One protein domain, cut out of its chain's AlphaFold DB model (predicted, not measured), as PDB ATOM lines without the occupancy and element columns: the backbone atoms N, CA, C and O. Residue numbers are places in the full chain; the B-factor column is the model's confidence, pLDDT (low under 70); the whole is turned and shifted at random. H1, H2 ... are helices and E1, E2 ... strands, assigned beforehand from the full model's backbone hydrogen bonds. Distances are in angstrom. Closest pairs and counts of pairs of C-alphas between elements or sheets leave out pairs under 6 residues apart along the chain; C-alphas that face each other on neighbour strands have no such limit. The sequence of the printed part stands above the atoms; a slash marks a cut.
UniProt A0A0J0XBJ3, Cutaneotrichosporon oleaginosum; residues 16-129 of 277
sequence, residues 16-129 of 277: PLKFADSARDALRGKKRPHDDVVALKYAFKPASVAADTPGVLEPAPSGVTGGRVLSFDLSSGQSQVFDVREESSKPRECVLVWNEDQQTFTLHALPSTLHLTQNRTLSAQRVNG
ATOM      1  N   PRO A  16     -32.611 -50.695 -45.271       71.50
ATOM      2  CA  PRO A  16     -33.226 -49.416 -44.958       71.50
ATOM      3  C   PRO A  16     -32.460 -48.761 -43.807       71.50
ATOM      4  O   PRO A  16     -32.399 -49.295 -42.703       71.50
ATOM      5  N   LEU A  17     -31.873 -47.594 -44.069       77.81
ATOM      6  CA  LEU A  17     -31.266 -46.773 -43.028       77.81
ATOM      7  C   LEU A  17     -32.352 -45.929 -42.363       77.81
ATOM      8  O   LEU A  17     -33.099 -45.211 -43.035       77.81
ATOM      9  N   LYS A  18     -32.428 -45.994 -41.034       82.44
ATOM     10  CA  LYS A  18     -33.270 -45.090 -40.252       82.44
ATOM     11  C   LYS A  18     -32.482 -43.834 -39.922       82.44
ATOM     12  O   LYS A  18     -31.352 -43.897 -39.454       82.44
ATOM     13  N   PHE A  19     -33.104 -42.687 -40.142       84.38
ATOM     14  CA  PHE A  19     -32.557 -41.387 -39.780       84.38
ATOM     15  C   PHE A  19     -33.328 -40.840 -38.588       84.38
ATOM     16  O   PHE A  19     -34.556 -40.944 -38.553       84.38
ATOM     17  N   ALA A  20     -32.614 -40.241 -37.637       85.44
ATOM     18  CA  ALA A  20     -33.235 -39.421 -36.609       85.44
ATOM     19  C   ALA A  20     -33.964 -38.227 -37.253       85.44
ATOM     20  O   ALA A  20     -33.608 -37.780 -38.349       85.44
ATOM     21  N   ASP A  21     -34.965 -37.674 -36.570       83.31
ATOM     22  CA  ASP A  21     -35.742 -36.548 -37.107       83.31
ATOM     23  C   ASP A  21     -34.862 -35.318 -37.384       83.31
ATOM     24  O   ASP A  21     -35.027 -34.654 -38.405       83.31
ATOM     25  N   SER A  22     -33.820 -35.103 -36.571       82.19
ATOM     26  CA  SER A  22     -32.812 -34.060 -36.804       82.19
ATOM     27  C   SER A  22     -32.098 -34.209 -38.150       82.19
ATOM     28  O   SER A  22     -31.859 -33.221 -38.847       82.19
ATOM     29  N   ALA A  23     -31.792 -35.444 -38.553       83.12
ATOM     30  CA  ALA A  23     -31.172 -35.722 -39.839       83.12
ATOM     31  C   ALA A  23     -32.145 -35.472 -40.995       83.12
ATOM     32  O   ALA A  23     -31.758 -34.892 -42.010       83.12
ATOM     33  N   ARG A  24     -33.420 -35.840 -40.829       82.56
ATOM     34  CA  ARG A  24     -34.469 -35.561 -41.821       82.56
ATOM     35  C   ARG A  24     -34.648 -34.062 -42.047       82.56
ATOM     36  O   ARG A  24     -34.666 -33.619 -43.196       82.56
ATOM     37  N   ASP A  25     -34.696 -33.280 -40.974       84.25
ATOM     38  CA  ASP A  25     -34.822 -31.823 -41.052       84.25
ATOM     39  C   ASP A  25     -33.597 -31.174 -41.705       84.25
ATOM     40  O   ASP A  25     -33.726 -30.294 -42.563       84.25
ATOM     41  N   ALA A  26     -32.397 -31.657 -41.376       83.75
ATOM     42  CA  ALA A  26     -31.164 -31.178 -41.987       83.75
ATOM     43  C   ALA A  26     -31.102 -31.474 -43.499       83.75
ATOM     44  O   ALA A  26     -30.606 -30.648 -44.275       83.75
ATOM     45  N   LEU A  27     -31.610 -32.624 -43.952       82.25
ATOM     46  CA  LEU A  27     -31.622 -33.013 -45.372       82.25
ATOM     47  C   LEU A  27     -32.672 -32.276 -46.210       82.25
ATOM     48  O   LEU A  27     -32.462 -32.070 -47.410       82.25
ATOM     49  N   ARG A  28     -33.771 -31.830 -45.596       81.75
ATOM     50  CA  ARG A  28     -34.807 -31.048 -46.285       81.75
ATOM     51  C   ARG A  28     -34.304 -29.690 -46.751       81.75
ATOM     52  O   ARG A  28     -34.680 -29.205 -47.815       81.75
ATOM     53  N   GLY A  29     -33.437 -29.045 -45.978       75.69
ATOM     54  CA  GLY A  29     -33.128 -27.639 -46.221       75.69
ATOM     55  C   GLY A  29     -34.394 -26.763 -46.225       75.69
ATOM     56  O   GLY A  29     -35.514 -27.208 -45.994       75.69
ATOM     57  N   LYS A  30     -34.245 -25.462 -46.484       75.19
ATOM     58  CA  LYS A  30     -35.368 -24.511 -46.351       75.19
ATOM     59  C   LYS A  30     -36.376 -24.534 -47.510       75.19
ATOM     60  O   LYS A  30     -37.343 -23.781 -47.469       75.19
ATOM     61  N   LYS A  31     -36.121 -25.299 -48.579       79.81
ATOM     62  CA  LYS A  31     -36.868 -25.193 -49.848       79.81
ATOM     63  C   LYS A  31     -37.369 -26.517 -50.426       79.81
ATOM     64  O   LYS A  31     -38.049 -26.463 -51.448       79.81
ATOM     65  N   ARG A  32     -37.040 -27.673 -49.841       76.94
ATOM     66  CA  ARG A  32     -37.500 -28.954 -50.393       76.94
ATOM     67  C   ARG A  32     -38.918 -29.286 -49.917       76.94
ATOM     68  O   ARG A  32     -39.234 -29.021 -48.752       76.94
ATOM     69  N   PRO A  33     -39.768 -29.844 -50.792       79.12
ATOM     70  CA  PRO A  33     -41.001 -30.512 -50.398       79.12
ATOM     71  C   PRO A  33     -40.774 -31.542 -49.286       79.12
ATOM     72  O   PRO A  33     -39.704 -32.136 -49.161       79.12
ATOM     73  N   HIS A  34     -41.812 -31.774 -48.483       72.06
ATOM     74  CA  HIS A  34     -41.786 -32.719 -47.365       72.06
ATOM     75  C   HIS A  34     -41.488 -34.167 -47.811       72.06
ATOM     76  O   HIS A  34     -40.914 -34.934 -47.035       72.06
ATOM     77  N   ASP A  35     -41.812 -34.497 -49.065       75.19
ATOM     78  CA  ASP A  35     -41.808 -35.859 -49.607       75.19
ATOM     79  C   ASP A  35     -40.710 -36.081 -50.666       75.19
ATOM     80  O   ASP A  35     -40.812 -36.969 -51.514       75.19
ATOM     81  N   ASP A  36     -39.656 -35.262 -50.637       80.31
ATOM     82  CA  ASP A  36     -38.508 -35.445 -51.523       80.31
ATOM     83  C   ASP A  36     -37.747 -36.730 -51.170       80.31
ATOM     84  O   ASP A  36     -37.290 -36.931 -50.040       80.31
ATOM     85  N   VAL A  37     -37.574 -37.593 -52.172       83.38
ATOM     86  CA  VAL A  37     -36.786 -38.821 -52.059       83.38
ATOM     87  C   VAL A  37     -35.315 -38.490 -52.283       83.38
ATOM     88  O   VAL A  37     -34.961 -37.878 -53.286       83.38
ATOM     89  N   VAL A  38     -34.445 -38.913 -51.369       85.50
ATOM     90  CA  VAL A  38     -32.994 -38.694 -51.462       85.50
ATOM     91  C   VAL A  38     -32.293 -40.031 -51.664       85.50
ATOM     92  O   VAL A  38     -32.581 -40.996 -50.956       85.50
ATOM     93  N   ALA A  39     -31.361 -40.090 -52.615       88.44
ATOM     94  CA  ALA A  39     -30.531 -41.271 -52.814       88.44
ATOM     95  C   ALA A  39     -29.308 -41.237 -51.896       88.44
ATOM     96  O   ALA A  39     -28.671 -40.200 -51.726       88.44
ATOM     97  N   LEU A  40     -28.962 -42.390 -51.331       89.12
ATOM     98  CA  LEU A  40     -27.765 -42.583 -50.518       89.12
ATOM     99  C   LEU A  40     -26.850 -43.561 -51.245       89.12
ATOM    100  O   LEU A  40     -27.242 -44.694 -51.522       89.12
ATOM    101  N   LYS A  41     -25.632 -43.121 -51.551       89.88
ATOM    102  CA  LYS A  41     -24.596 -43.942 -52.168       89.88
ATOM    103  C   LYS A  41     -23.468 -44.145 -51.174       89.88
ATOM    104  O   LYS A  41     -22.929 -43.187 -50.627       89.88
ATOM    105  N   TYR A  42     -23.096 -45.396 -50.966       88.75
ATOM    106  CA  TYR A  42     -22.041 -45.765 -50.036       88.75
ATOM    107  C   TYR A  42     -21.173 -46.890 -50.601       88.75
ATOM    108  O   TYR A  42     -21.616 -47.664 -51.447       88.75
ATOM    109  N   ALA A  43     -19.930 -46.966 -50.124       82.06
ATOM    110  CA  ALA A  43     -18.952 -47.996 -50.493       82.06
ATOM    111  C   ALA A  43     -18.468 -48.804 -49.271       82.06
ATOM    112  O   ALA A  43     -17.338 -49.288 -49.238       82.06
ATOM    113  N   PHE A  44     -19.303 -48.921 -48.236       80.44
ATOM    114  CA  PHE A  44     -19.031 -49.745 -47.056       80.44
ATOM    115  C   PHE A  44     -19.995 -50.932 -46.982       80.44
ATOM    116  O   PHE A  44     -21.062 -50.924 -47.596       80.44
ATOM    117  N   LYS A  45     -19.610 -51.981 -46.244       79.38
ATOM    118  CA  LYS A  45     -20.449 -53.173 -46.066       79.38
ATOM    119  C   LYS A  45     -21.677 -52.810 -45.214       79.38
ATOM    120  O   LYS A  45     -21.475 -52.460 -44.055       79.38
ATOM    121  N   PRO A  46     -22.918 -52.968 -45.713       66.12
ATOM    122  CA  PRO A  46     -24.130 -52.604 -44.971       66.12
ATOM    123  C   PRO A  46     -24.239 -53.270 -43.599       66.12
ATOM    124  O   PRO A  46     -24.762 -52.674 -42.670       66.12
ATOM    125  N   ALA A  47     -23.680 -54.479 -43.448       65.81
ATOM    126  CA  ALA A  47     -23.663 -55.228 -42.191       65.81
ATOM    127  C   ALA A  47     -23.021 -54.470 -41.010       65.81
ATOM    128  O   ALA A  47     -23.153 -54.901 -39.868       65.81
ATOM    129  N   SER A  48     -22.315 -53.364 -41.269       74.44
ATOM    130  CA  SER A  48     -21.715 -52.530 -40.234       74.44
ATOM    131  C   SER A  48     -22.706 -51.570 -39.561       74.44
ATOM    132  O   SER A  48     -22.369 -51.054 -38.498       74.44
ATOM    133  N   VAL A  49     -23.897 -51.348 -40.136       80.94
ATOM    134  CA  VAL A  49     -24.972 -50.506 -39.583       80.94
ATOM    135  C   VAL A  49     -26.278 -51.297 -39.612       80.94
ATOM    136  O   VAL A  49     -26.771 -51.665 -40.678       80.94
ATOM    137  N   ALA A  50     -26.852 -51.577 -38.444       83.50
ATOM    138  CA  ALA A  50     -28.124 -52.284 -38.387       83.50
ATOM    139  C   ALA A  50     -29.272 -51.369 -38.854       83.50
ATOM    140  O   ALA A  50     -29.267 -50.163 -38.610       83.50
ATOM    141  N   ALA A  51     -30.273 -51.943 -39.526       81.44
ATOM    142  CA  ALA A  51     -31.400 -51.197 -40.100       81.44
ATOM    143  C   ALA A  51     -32.256 -50.457 -39.050       81.44
ATOM    144  O   ALA A  51     -33.005 -49.531 -39.361       81.44
ATOM    145  N   ASP A  52     -32.181 -50.876 -37.792       83.94
ATOM    146  CA  ASP A  52     -32.847 -50.252 -36.656       83.94
ATOM    147  C   ASP A  52     -32.021 -49.143 -35.994       83.94
ATOM    148  O   ASP A  52     -32.573 -48.396 -35.187       83.94
ATOM    149  N   THR A  53     -30.744 -48.995 -36.355       87.44
ATOM    150  CA  THR A  53     -29.843 -48.008 -35.761       87.44
ATOM    151  C   THR A  53     -30.113 -46.623 -36.356       87.44
ATOM    152  O   THR A  53     -29.895 -46.422 -37.555       87.44
ATOM    153  N   PRO A  54     -30.594 -45.650 -35.559       88.75
ATOM    154  CA  PRO A  54     -30.879 -44.316 -36.063       88.75
ATOM    155  C   PRO A  54     -29.580 -43.551 -36.342       88.75
ATOM    156  O   PRO A  54     -28.720 -43.424 -35.474       88.75
ATOM    157  N   GLY A  55     -29.455 -43.008 -37.551       91.12
ATOM    158  CA  GLY A  55     -28.361 -42.121 -37.933       91.12
ATOM    159  C   GLY A  55     -28.640 -40.662 -37.569       91.12
ATOM    160  O   GLY A  55     -29.727 -40.146 -37.855       91.12
ATOM    161  N   VAL A  56     -27.652 -39.982 -36.989       93.31
ATOM    162  CA  VAL A  56     -27.690 -38.550 -36.658       93.31
ATOM    163  C   VAL A  56     -26.801 -37.784 -37.629       93.31
ATOM    164  O   VAL A  56     -25.612 -38.076 -37.750       93.31
ATOM    165  N   LEU A  57     -27.379 -36.805 -38.328       92.75
ATOM    166  CA  LEU A  57     -26.649 -35.930 -39.241       92.75
ATOM    167  C   LEU A  57     -26.261 -34.648 -38.505       92.75
ATOM    168  O   LEU A  57     -27.119 -33.852 -38.124       92.75
ATOM    169  N   GLU A  58     -24.967 -34.449 -38.343       92.88
ATOM    170  CA  GLU A  58     -24.367 -33.302 -37.684       92.88
ATOM    171  C   GLU A  58     -23.694 -32.399 -38.731       92.88
ATOM    172  O   GLU A  58     -23.217 -32.875 -39.771       92.88
ATOM    173  N   PRO A  59     -23.650 -31.076 -38.512       89.56
ATOM    174  CA  PRO A  59     -22.765 -30.221 -39.289       89.56
ATOM    175  C   PRO A  59     -21.311 -30.655 -39.053       89.56
ATOM    176  O   PRO A  59     -20.945 -30.990 -37.926       89.56
ATOM    177  N   ALA A  60     -20.478 -30.662 -40.100       85.19
ATOM    178  CA  ALA A  60     -19.065 -30.983 -39.922       85.19
ATOM    179  C   ALA A  60     -18.408 -29.993 -38.941       85.19
ATOM    180  O   ALA A  60     -18.784 -28.813 -38.920       85.19
ATOM    181  N   PRO A  61     -17.435 -30.451 -38.130       80.69
ATOM    182  CA  PRO A  61     -16.703 -29.574 -37.231       80.69
ATOM    183  C   PRO A  61     -16.072 -28.411 -38.009       80.69
ATOM    184  O   PRO A  61     -15.632 -28.560 -39.153       80.69
ATOM    185  N   SER A  62     -16.091 -27.234 -37.379       70.62
ATOM    186  CA  SER A  62     -15.701 -25.947 -37.962       70.62
ATOM    187  C   SER A  62     -14.355 -26.038 -38.694       70.62
ATOM    188  O   SER A  62     -13.327 -26.275 -38.067       70.62
ATOM    189  N   GLY A  63     -14.369 -25.850 -40.016       72.50
ATOM    190  CA  GLY A  63     -13.178 -25.914 -40.874       72.50
ATOM    191  C   GLY A  63     -13.450 -26.501 -42.260       72.50
ATOM    192  O   GLY A  63     -12.788 -26.127 -43.224       72.50
ATOM    193  N   VAL A  64     -14.473 -27.352 -42.392       69.88
ATOM    194  CA  VAL A  64     -14.888 -27.923 -43.685       69.88
ATOM    195  C   VAL A  64     -16.151 -27.220 -44.177       69.88
ATOM    196  O   VAL A  64     -17.268 -27.539 -43.767       69.88
ATOM    197  N   THR A  65     -15.987 -26.233 -45.057       64.31
ATOM    198  CA  THR A  65     -17.105 -25.466 -45.624       64.31
ATOM    199  C   THR A  65     -18.070 -26.390 -46.370       64.31
ATOM    200  O   THR A  65     -17.739 -26.938 -47.418       64.31
ATOM    201  N   GLY A  66     -19.282 -26.556 -45.833       70.56
ATOM    202  CA  GLY A  66     -20.345 -27.351 -46.458       70.56
ATOM    203  C   GLY A  66     -20.283 -28.859 -46.192       70.56
ATOM    204  O   GLY A  66     -21.115 -29.587 -46.730       70.56
ATOM    205  N   GLY A  67     -19.353 -29.328 -45.354       81.50
ATOM    206  CA  GLY A  67     -19.321 -30.722 -44.916       81.50
ATOM    207  C   GLY A  67     -20.446 -31.035 -43.926       81.50
ATOM    208  O   GLY A  67     -20.796 -30.215 -43.072       81.50
ATOM    209  N   ARG A  68     -21.008 -32.240 -44.011       92.50
ATOM    210  CA  ARG A  68     -21.872 -32.816 -42.972       92.50
ATOM    211  C   ARG A  68     -21.316 -34.169 -42.575       92.50
ATOM    212  O   ARG A  68     -20.629 -34.809 -43.365       92.50
ATOM    213  N   VAL A  69     -21.630 -34.599 -41.366       93.94
ATOM    214  CA  VAL A  69     -21.175 -35.869 -40.818       93.94
ATOM    215  C   VAL A  69     -22.395 -36.665 -40.381       93.94
ATOM    216  O   VAL A  69     -23.238 -36.157 -39.651       93.94
ATOM    217  N   LEU A  70     -22.519 -37.903 -40.843       93.69
ATOM    218  CA  LEU A  70     -23.560 -38.833 -40.421       93.69
ATOM    219  C   LEU A  70     -22.943 -39.826 -39.444       93.69
ATOM    220  O   LEU A  70     -21.970 -40.497 -39.780       93.69
ATOM    221  N   SER A  71     -23.503 -39.920 -38.247       93.25
ATOM    222  CA  SER A  71     -23.036 -40.835 -37.209       93.25
ATOM    223  C   SER A  71     -24.096 -41.876 -36.872       93.25
ATOM    224  O   SER A  71     -25.287 -41.569 -36.849       93.25
ATOM    225  N   PHE A  72     -23.654 -43.109 -36.640       93.12
ATOM    226  CA  PHE A  72     -24.478 -44.220 -36.175       93.12
ATOM    227  C   PHE A  72     -23.860 -44.793 -34.906       93.12
ATOM    228  O   PHE A  72     -22.721 -45.265 -34.932       93.12
ATOM    229  N   ASP A  73     -24.623 -44.784 -33.820       92.38
ATOM    230  CA  ASP A  73     -24.205 -45.376 -32.554       92.38
ATOM    231  C   ASP A  73     -24.660 -46.832 -32.500       92.38
ATOM    232  O   ASP A  73     -25.852 -47.138 -32.472       92.38
ATOM    233  N   LEU A  74     -23.698 -47.747 -32.533       90.62
ATOM    234  CA  LEU A  74     -23.958 -49.178 -32.576       90.62
ATOM    235  C   LEU A  74     -24.195 -49.722 -31.170       90.62
ATOM    236  O   LEU A  74     -23.622 -49.254 -30.186       90.62
ATOM    237  N   SER A  75     -24.956 -50.811 -31.085       86.31
ATOM    238  CA  SER A  75     -25.201 -51.534 -29.830       86.31
ATOM    239  C   SER A  75     -23.928 -52.087 -29.174       86.31
ATOM    240  O   SER A  75     -23.926 -52.361 -27.977       86.31
ATOM    241  N   SER A  76     -22.831 -52.210 -29.927       88.81
ATOM    242  CA  SER A  76     -21.504 -52.572 -29.414       88.81
ATOM    243  C   SER A  76     -20.826 -51.459 -28.602       88.81
ATOM    244  O   SER A  76     -19.739 -51.680 -28.072       88.81
ATOM    245  N   GLY A  77     -21.425 -50.265 -28.529       87.44
ATOM    246  CA  GLY A  77     -20.821 -49.075 -27.926       87.44
ATOM    247  C   GLY A  77     -19.818 -48.365 -28.839       87.44
ATOM    248  O   GLY A  77     -19.180 -47.406 -28.418       87.44
ATOM    249  N   GLN A  78     -19.664 -48.819 -30.086       89.50
ATOM    250  CA  GLN A  78     -18.854 -48.141 -31.096       89.50
ATOM    251  C   GLN A  78     -19.718 -47.175 -31.909       89.50
ATOM    252  O   GLN A  78     -20.861 -47.486 -32.230       89.50
ATOM    253  N   SER A  79     -19.154 -46.035 -32.304       91.75
ATOM    254  CA  SER A  79     -19.815 -45.092 -33.211       91.75
ATOM    255  C   SER A  79     -19.140 -45.144 -34.582       91.75
ATOM    256  O   SER A  79     -17.912 -45.065 -34.682       91.75
ATOM    257  N   GLN A  80     -19.928 -45.306 -35.645       92.94
ATOM    258  CA  GLN A  80     -19.448 -45.188 -37.022       92.94
ATOM    259  C   GLN A  80     -19.790 -43.812 -37.565       92.94
ATOM    260  O   GLN A  80     -20.946 -43.396 -37.555       92.94
ATOM    261  N   VAL A  81     -18.769 -43.125 -38.059       93.19
ATOM    262  CA  VAL A  81     -18.858 -41.751 -38.532       93.19
ATOM    263  C   VAL A  81     -18.571 -41.720 -40.029       93.19
ATOM    264  O   VAL A  81     -17.584 -42.293 -40.495       93.19
ATOM    265  N   PHE A  82     -19.432 -41.048 -40.782       93.81
ATOM    266  CA  PHE A  82     -19.358 -40.926 -42.232       93.81
ATOM    267  C   PHE A  82     -19.336 -39.460 -42.632       93.81
ATOM    268  O   PHE A  82     -20.206 -38.691 -42.227       93.81
ATOM    269  N   ASP A  83     -18.385 -39.086 -43.477       93.44
ATOM    270  CA  ASP A  83     -18.429 -37.804 -44.163       93.44
ATOM    271  C   ASP A  83     -19.517 -37.869 -45.238       93.44
ATOM    272  O   ASP A  83     -19.584 -38.817 -46.028       93.44
ATOM    273  N   VAL A  84     -20.388 -36.865 -45.247       94.12
ATOM    274  CA  VAL A  84     -21.512 -36.756 -46.175       94.12
ATOM    275  C   VAL A  84     -21.225 -35.649 -47.168       94.12
ATOM    276  O   VAL A  84     -21.142 -34.471 -46.811       94.12
ATOM    277  N   ARG A  85     -21.135 -36.035 -48.437       92.38
ATOM    278  CA  ARG A  85     -21.040 -35.107 -49.560       92.38
ATOM    279  C   ARG A  85     -22.333 -35.145 -50.357       92.38
ATOM    280  O   ARG A  85     -22.731 -36.192 -50.858       92.38
ATOM    281  N   GLU A  86     -22.982 -33.999 -50.478       91.62
ATOM    282  CA  GLU A  86     -24.174 -33.854 -51.308       91.62
ATOM    283  C   GLU A  86     -23.767 -33.517 -52.746       91.62
ATOM    284  O   GLU A  86     -23.051 -32.545 -52.990       91.62
ATOM    285  N   GLU A  87     -24.217 -34.328 -53.699       90.75
ATOM    286  CA  GLU A  87     -24.095 -34.068 -55.130       90.75
ATOM    287  C   GLU A  87     -25.485 -33.748 -55.692       90.75
ATOM    288  O   GLU A  87     -26.463 -34.463 -55.444       90.75
ATOM    289  N   SER A  88     -25.597 -32.651 -56.446       88.31
ATOM    290  CA  SER A  88     -26.817 -32.358 -57.198       88.31
ATOM    291  C   SER A  88     -26.998 -33.430 -58.265       88.31
ATOM    292  O   SER A  88     -26.123 -33.606 -59.115       88.31
ATOM    293  N   SER A  89     -28.128 -34.126 -58.233       79.69
ATOM    294  CA  SER A  89     -28.401 -35.242 -59.134       79.69
ATOM    295  C   SER A  89     -28.335 -34.821 -60.601       79.69
ATOM    296  O   SER A  89     -28.820 -33.748 -60.988       79.69
ATOM    297  N   LYS A  90     -27.840 -35.714 -61.454       82.75
ATOM    298  CA  LYS A  90     -27.967 -35.567 -62.908       82.75
ATOM    299  C   LYS A  90     -29.440 -35.764 -63.313       82.75
ATOM    300  O   LYS A  90     -30.153 -36.520 -62.661       82.75
ATOM    301  N   PRO A  91     -29.912 -35.169 -64.425       75.69
ATOM    302  CA  PRO A  91     -31.329 -35.172 -64.832       75.69
ATOM    303  C   PRO A  91     -31.933 -36.552 -65.172       75.69
ATOM    304  O   PRO A  91     -33.034 -36.621 -65.709       75.69
ATOM    305  N   ARG A  92     -31.216 -37.652 -64.926       81.75
ATOM    306  CA  ARG A  92     -31.624 -39.022 -65.265       81.75
ATOM    307  C   ARG A  92     -31.684 -39.956 -64.057       81.75
ATOM    308  O   ARG A  92     -31.907 -41.144 -64.244       81.75
ATOM    309  N   GLU A  93     -31.474 -39.444 -62.848       88.69
ATOM    310  CA  GLU A  93     -31.570 -40.251 -61.635       88.69
ATOM    311  C   GLU A  93     -33.015 -40.234 -61.127       88.69
ATOM    312  O   GLU A  93     -33.562 -39.199 -60.745       88.69
ATOM    313  N   CYS A  94     -33.662 -41.393 -61.180       90.38
ATOM    314  CA  CYS A  94     -35.029 -41.581 -60.729       90.38
ATOM    315  C   CYS A  94     -35.187 -42.944 -60.061       90.38
ATOM    316  O   CYS A  94     -34.465 -43.894 -60.364       90.38
ATOM    317  N   VAL A  95     -36.146 -43.026 -59.145       89.56
ATOM    318  CA  VAL A  95     -36.543 -44.273 -58.494       89.56
ATOM    319  C   VAL A  95     -37.988 -44.575 -58.832       89.56
ATOM    320  O   VAL A  95     -38.837 -43.682 -58.873       89.56
ATOM    321  N   LEU A  96     -38.256 -45.846 -59.107       89.25
ATOM    322  CA  LEU A  96     -39.600 -46.339 -59.346       89.25
ATOM    323  C   LEU A  96     -40.132 -46.906 -58.031       89.25
ATOM    324  O   LEU A  96     -39.592 -47.881 -57.514       89.25
ATOM    325  N   VAL A  97     -41.162 -46.274 -57.480       87.06
ATOM    326  CA  VAL A  97     -41.794 -46.673 -56.221       87.06
ATOM    327  C   VAL A  97     -43.098 -47.389 -56.547       87.06
ATOM    328  O   VAL A  97     -43.908 -46.894 -57.328       87.06
ATOM    329  N   TRP A  98     -43.299 -48.575 -55.980       88.94
ATOM    330  CA  TRP A  98     -44.571 -49.286 -56.077       88.94
ATOM    331  C   TRP A  98     -45.529 -48.777 -54.997       88.94
ATOM    332  O   TRP A  98     -45.206 -48.831 -53.811       88.94
ATOM    333  N   ASN A  99     -46.695 -48.278 -55.404       87.75
ATOM    334  CA  ASN A  99     -47.791 -47.927 -54.509       87.75
ATOM    335  C   ASN A  99     -48.749 -49.121 -54.417       87.75
ATOM    336  O   ASN A  99     -49.452 -49.441 -55.378       87.75
ATOM    337  N   GLU A 100     -48.765 -49.772 -53.256       85.44
ATOM    338  CA  GLU A 100     -49.546 -50.986 -53.027       85.44
ATOM    339  C   GLU A 100     -51.058 -50.727 -53.031       85.44
ATOM    340  O   GLU A 100     -51.798 -51.484 -53.660       85.44
ATOM    341  N   ASP A 101     -51.514 -49.631 -52.420       90.62
ATOM    342  CA  ASP A 101     -52.942 -49.296 -52.326       90.62
ATOM    343  C   ASP A 101     -53.575 -49.099 -53.707       90.62
ATOM    344  O   ASP A 101     -54.730 -49.457 -53.945       90.62
ATOM    345  N   GLN A 102     -52.809 -48.523 -54.633       94.62
ATOM    346  CA  GLN A 102     -53.265 -48.222 -55.988       94.62
ATOM    347  C   GLN A 102     -52.860 -49.285 -57.009       94.62
ATOM    348  O   GLN A 102     -53.342 -49.234 -58.138       94.62
ATOM    349  N   GLN A 103     -51.985 -50.227 -56.639       93.62
ATOM    350  CA  GLN A 103     -51.368 -51.193 -57.553       93.62
ATOM    351  C   GLN A 103     -50.725 -50.501 -58.775       93.62
ATOM    352  O   GLN A 103     -50.927 -50.905 -59.923       93.62
ATOM    353  N   THR A 104     -49.974 -49.416 -58.544       95.31
ATOM    354  CA  THR A 104     -49.311 -48.638 -59.610       95.31
ATOM    355  C   THR A 104     -47.856 -48.315 -59.280       95.31
ATOM    356  O   THR A 104     -47.455 -48.298 -58.119       95.31
ATOM    357  N   PHE A 105     -47.054 -48.031 -60.310       94.38
ATOM    358  CA  PHE A 105     -45.694 -47.522 -60.147       94.38
ATOM    359  C   PHE A 105     -45.657 -45.998 -60.308       94.38
ATOM    360  O   PHE A 105     -46.141 -45.469 -61.312       94.38
ATOM    361  N   THR A 106     -45.022 -45.299 -59.370       92.19
ATOM    362  CA  THR A 106     -44.732 -43.864 -59.454       92.19
ATOM    363  C   THR A 106     -43.240 -43.635 -59.658       92.19
ATOM    364  O   THR A 106     -42.394 -44.193 -58.961       92.19
ATOM    365  N   LEU A 107     -42.893 -42.808 -60.644       92.25
ATOM    366  CA  LEU A 107     -41.507 -42.435 -60.904       92.25
ATOM    367  C   LEU A 107     -41.176 -41.149 -60.143       92.25
ATOM    368  O   LEU A 107     -41.724 -40.091 -60.451       92.25
ATOM    369  N   HIS A 108     -40.264 -41.232 -59.180       89.75
ATOM    370  CA  HIS A 108     -39.775 -40.084 -58.423       89.75
ATOM    371  C   HIS A 108     -38.401 -39.674 -58.944       89.75
ATOM    372  O   HIS A 108     -37.479 -40.489 -59.003       89.75
ATOM    373  N   ALA A 109     -38.257 -38.407 -59.327       89.94
ATOM    374  CA  ALA A 109     -36.944 -37.842 -59.604       89.94
ATOM    375  C   ALA A 109     -36.166 -37.725 -58.289       89.94
ATOM    376  O   ALA A 109     -36.721 -37.300 -57.277       89.94
ATOM    377  N   LEU A 110     -34.889 -38.086 -58.319       90.56
ATOM    378  CA  LEU A 110     -33.980 -37.852 -57.207       90.56
ATOM    379  C   LEU A 110     -33.359 -36.473 -57.431       90.56
ATOM    380  O   LEU A 110     -32.681 -36.329 -58.437       90.56
ATOM    381  N   PRO A 111     -33.591 -35.456 -56.582       87.62
ATOM    382  CA  PRO A 111     -33.021 -34.117 -56.752       87.62
ATOM    383  C   PRO A 111     -31.566 -34.012 -56.264       87.62
ATOM    384  O   PRO A 111     -30.857 -33.054 -56.581       87.62
ATOM    385  N   SER A 112     -31.121 -34.962 -55.442       90.88
ATOM    386  CA  SER A 112     -29.764 -35.012 -54.901       90.88
ATOM    387  C   SER A 112     -29.397 -36.415 -54.449       90.88
ATOM    388  O   SER A 112     -30.253 -37.166 -53.968       90.88
ATOM    389  N   THR A 113     -28.103 -36.702 -54.524       91.81
ATOM    390  CA  THR A 113     -27.500 -37.955 -54.077       91.81
ATOM    391  C   THR A 113     -26.475 -37.648 -52.989       91.81
ATOM    392  O   THR A 113     -25.619 -36.776 -53.138       91.81
ATOM    393  N   LEU A 114     -26.583 -38.341 -51.858       92.44
ATOM    394  CA  LEU A 114     -25.669 -38.222 -50.729       92.44
ATOM    395  C   LEU A 114     -24.620 -39.321 -50.816       92.44
ATOM    396  O   LEU A 114     -24.942 -40.506 -50.748       92.44
ATOM    397  N   HIS A 115     -23.364 -38.922 -50.939       93.06
ATOM    398  CA  HIS A 115     -22.218 -39.815 -50.922       93.06
ATOM    399  C   HIS A 115     -21.711 -39.942 -49.491       93.06
ATOM    400  O   HIS A 115     -21.308 -38.948 -48.885       93.06
ATOM    401  N   LEU A 116     -21.748 -41.163 -48.963       93.25
ATOM    402  CA  LEU A 116     -21.259 -41.493 -47.631       93.25
ATOM    403  C   LEU A 116     -19.874 -42.130 -47.736       93.25
ATOM    404  O   LEU A 116     -19.725 -43.221 -48.299       93.25
ATOM    405  N   THR A 117     -18.879 -41.481 -47.141       92.69
ATOM    406  CA  THR A 117     -17.510 -41.997 -47.035       92.69
ATOM    407  C   THR A 117     -17.191 -42.251 -45.572       92.69
ATOM    408  O   THR A 117     -17.343 -41.363 -44.742       92.69
ATOM    409  N   GLN A 118     -16.764 -43.467 -45.226       92.50
ATOM    410  CA  GLN A 118     -16.463 -43.797 -43.833       92.50
ATOM    411  C   GLN A 118     -15.243 -43.011 -43.340       92.50
ATOM    412  O   GLN A 118     -14.128 -43.211 -43.825       92.50
ATOM    413  N   ASN A 119     -15.441 -42.184 -42.318       91.94
ATOM    414  CA  ASN A 119     -14.370 -41.467 -41.650       91.94
ATOM    415  C   ASN A 119     -13.801 -42.347 -40.530       91.94
ATOM    416  O   ASN A 119     -14.281 -42.350 -39.391       91.94
ATOM    417  N   ARG A 120     -12.783 -43.147 -40.865       91.12
ATOM    418  CA  ARG A 120     -12.153 -44.084 -39.917       91.12
ATOM    419  C   ARG A 120     -11.512 -43.364 -38.731       91.12
ATOM    420  O   ARG A 120     -11.572 -43.881 -37.619       91.12
ATOM    421  N   THR A 121     -10.962 -42.172 -38.953       90.81
ATOM    422  CA  THR A 121     -10.312 -41.365 -37.916       90.81
ATOM    423  C   THR A 121     -11.319 -40.889 -36.875       90.81
ATOM    424  O   THR A 121     -11.136 -41.160 -35.689       90.81
ATOM    425  N   LEU A 122     -12.421 -40.261 -37.301       89.38
ATOM    426  CA  LEU A 122     -13.480 -39.818 -36.388       89.38
ATOM    427  C   LEU A 122     -14.187 -41.002 -35.721       89.38
ATOM    428  O   LEU A 122     -14.492 -40.942 -34.533       89.38
ATOM    429  N   SER A 123     -14.394 -42.100 -36.455       90.06
ATOM    430  CA  SER A 123     -14.970 -43.327 -35.888       90.06
ATOM    431  C   SER A 123     -14.099 -43.868 -34.747       90.06
ATOM    432  O   SER A 123     -14.600 -44.130 -33.659       90.06
ATOM    433  N   ALA A 124     -12.779 -43.966 -34.945       88.69
ATOM    434  CA  ALA A 124     -11.850 -44.422 -33.910       88.69
ATOM    435  C   ALA A 124     -11.768 -43.455 -32.716       88.69
ATOM    436  O   ALA A 124     -11.697 -43.893 -31.567       88.69
ATOM    437  N   GLN A 125     -11.828 -42.142 -32.965       87.12
ATOM    438  CA  GLN A 125     -11.850 -41.136 -31.901       87.12
ATOM    439  C   GLN A 125     -13.083 -41.267 -31.005       87.12
ATOM    440  O   GLN A 125     -12.954 -41.124 -29.793       87.12
ATOM    441  N   ARG A 126     -14.256 -41.592 -31.562       82.81
ATOM    442  CA  ARG A 126     -15.474 -41.800 -30.762       82.81
ATOM    443  C   ARG A 126     -15.455 -43.087 -29.938       82.81
ATOM    444  O   ARG A 126     -16.120 -43.141 -28.915       82.81
ATOM    445  N   VAL A 127     -14.690 -44.101 -30.349       79.75
ATOM    446  CA  VAL A 127     -14.520 -45.341 -29.567       79.75
ATOM    447  C   VAL A 127     -13.642 -45.108 -28.333       79.75
ATOM    448  O   VAL A 127     -13.917 -45.658 -27.272       79.75
ATOM    449  N   ASN A 128     -12.603 -44.278 -28.459       68.31
ATOM    450  CA  ASN A 128     -11.681 -43.977 -27.356       68.31
ATOM    451  C   ASN A 128     -12.103 -42.759 -26.526       68.31
ATOM    452  O   ASN A 128     -11.660 -42.589 -25.390       68.31
ATOM    453  N   GLY A 129     -12.942 -41.901 -27.093       55.22
ATOM    454  CA  GLY A 129     -13.525 -40.769 -26.408       55.22
ATOM    455  C   GLY A 129     -14.644 -41.243 -25.501       55.22
ATOM    456  O   GLY A 129     -15.785 -41.380 -25.936       55.22
TER     457      GLY A 129
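AT A GLANCE: This is residues 16 to 129 of the 277 residues of a protein of Cutaneotrichosporon oleaginosum (UniProt A0A0J0XBJ3). A strongly twisted sheet of five strands makes the body, with the short helix H1 over one face near its E2 edge and the short helix H2 over the opposite face, over E4. At one end of the long axis the hairpin of E5 and E6 forms an arm, apart from the five strands. The printed part has 114 residues with two named helices and seven named strands, in the order H1 E1 E2 E3 E4 E5 E6 E7 H2, and its class is mixed, helices and strands. The mixed five-stranded sheet has the order E1, E7, E4, E3, E2; E5 and E6 form a second, antiparallel sheet. The whole is only just compact, close to loose, with a radius of gyration of the C-alphas of 15.6 A, and elongated, spanning 50 by 31 by 24 A.

HOW THE PARTS SIT: Begin with the inner strand E4, residues 79 to 88, whose N 85 is 3.0 A from O 115 of its antiparallel neighbour E7, residues 112 to 118. Beyond E7 look for the edge strand E1, residues 39 to 42, parallel to it, with N 41 and O 114 2.8 A apart. On the other side of E4 lies E3, residues 68 to 73, with N 82 and O 70 2.8 A apart, and then the edge strand E2, residues 54 to 59, with N 56 and O 71 2.9 A apart. E2, E3 and E4 make a meander, each strand the antiparallel neighbour of the one before. Residues 18 to 19 pair in parallel with residues 54 to 55 of E2. H1, residues 21 to 28, is on the sheet at a height of 8.2 A; its closest C-alpha pair with E2 is Ala 23 and Leu 57, 4.6 A. H2, residues 120 to 128, is on the opposite face at a height of 6.2 A, over E4 and slantwise to the strands, at 33 degrees to E4 on the local plane; C-alphas 81 and 123 are their closest, 5.0 A apart. In both helices every O i to N i+4 pair is within hydrogen-bond range. In the hairpin of E5, residues 94 to 99, and E6, residues 104 to 109, N 97 and O 106 are 2.8 A apart; E6 runs on into E7 at 75 degrees.

IN THESE COORDINATES: Find C-alpha 21 at (-35.742, -36.548, -37.107), where H1 begins. E4 runs 28.0 A from C-alpha 79 at (-19.815, -45.092, -33.211), and E7 19.4 A. E2 measures 16.6 A, E3 16.5 A, E6 16.4 A, E5 15.6 A. H2 ends at C-alpha 128, (-11.681, -43.977, -27.356).

THE WHOLE: The C-alphas of Gln 102 and Asn 128 are the two farthest apart, at 50.7 A. The printed part has no cut, and the link from E1 to E2 is long. Residues 46 to 47, 64 to 65 and 128 to 129 have pLDDT under 70.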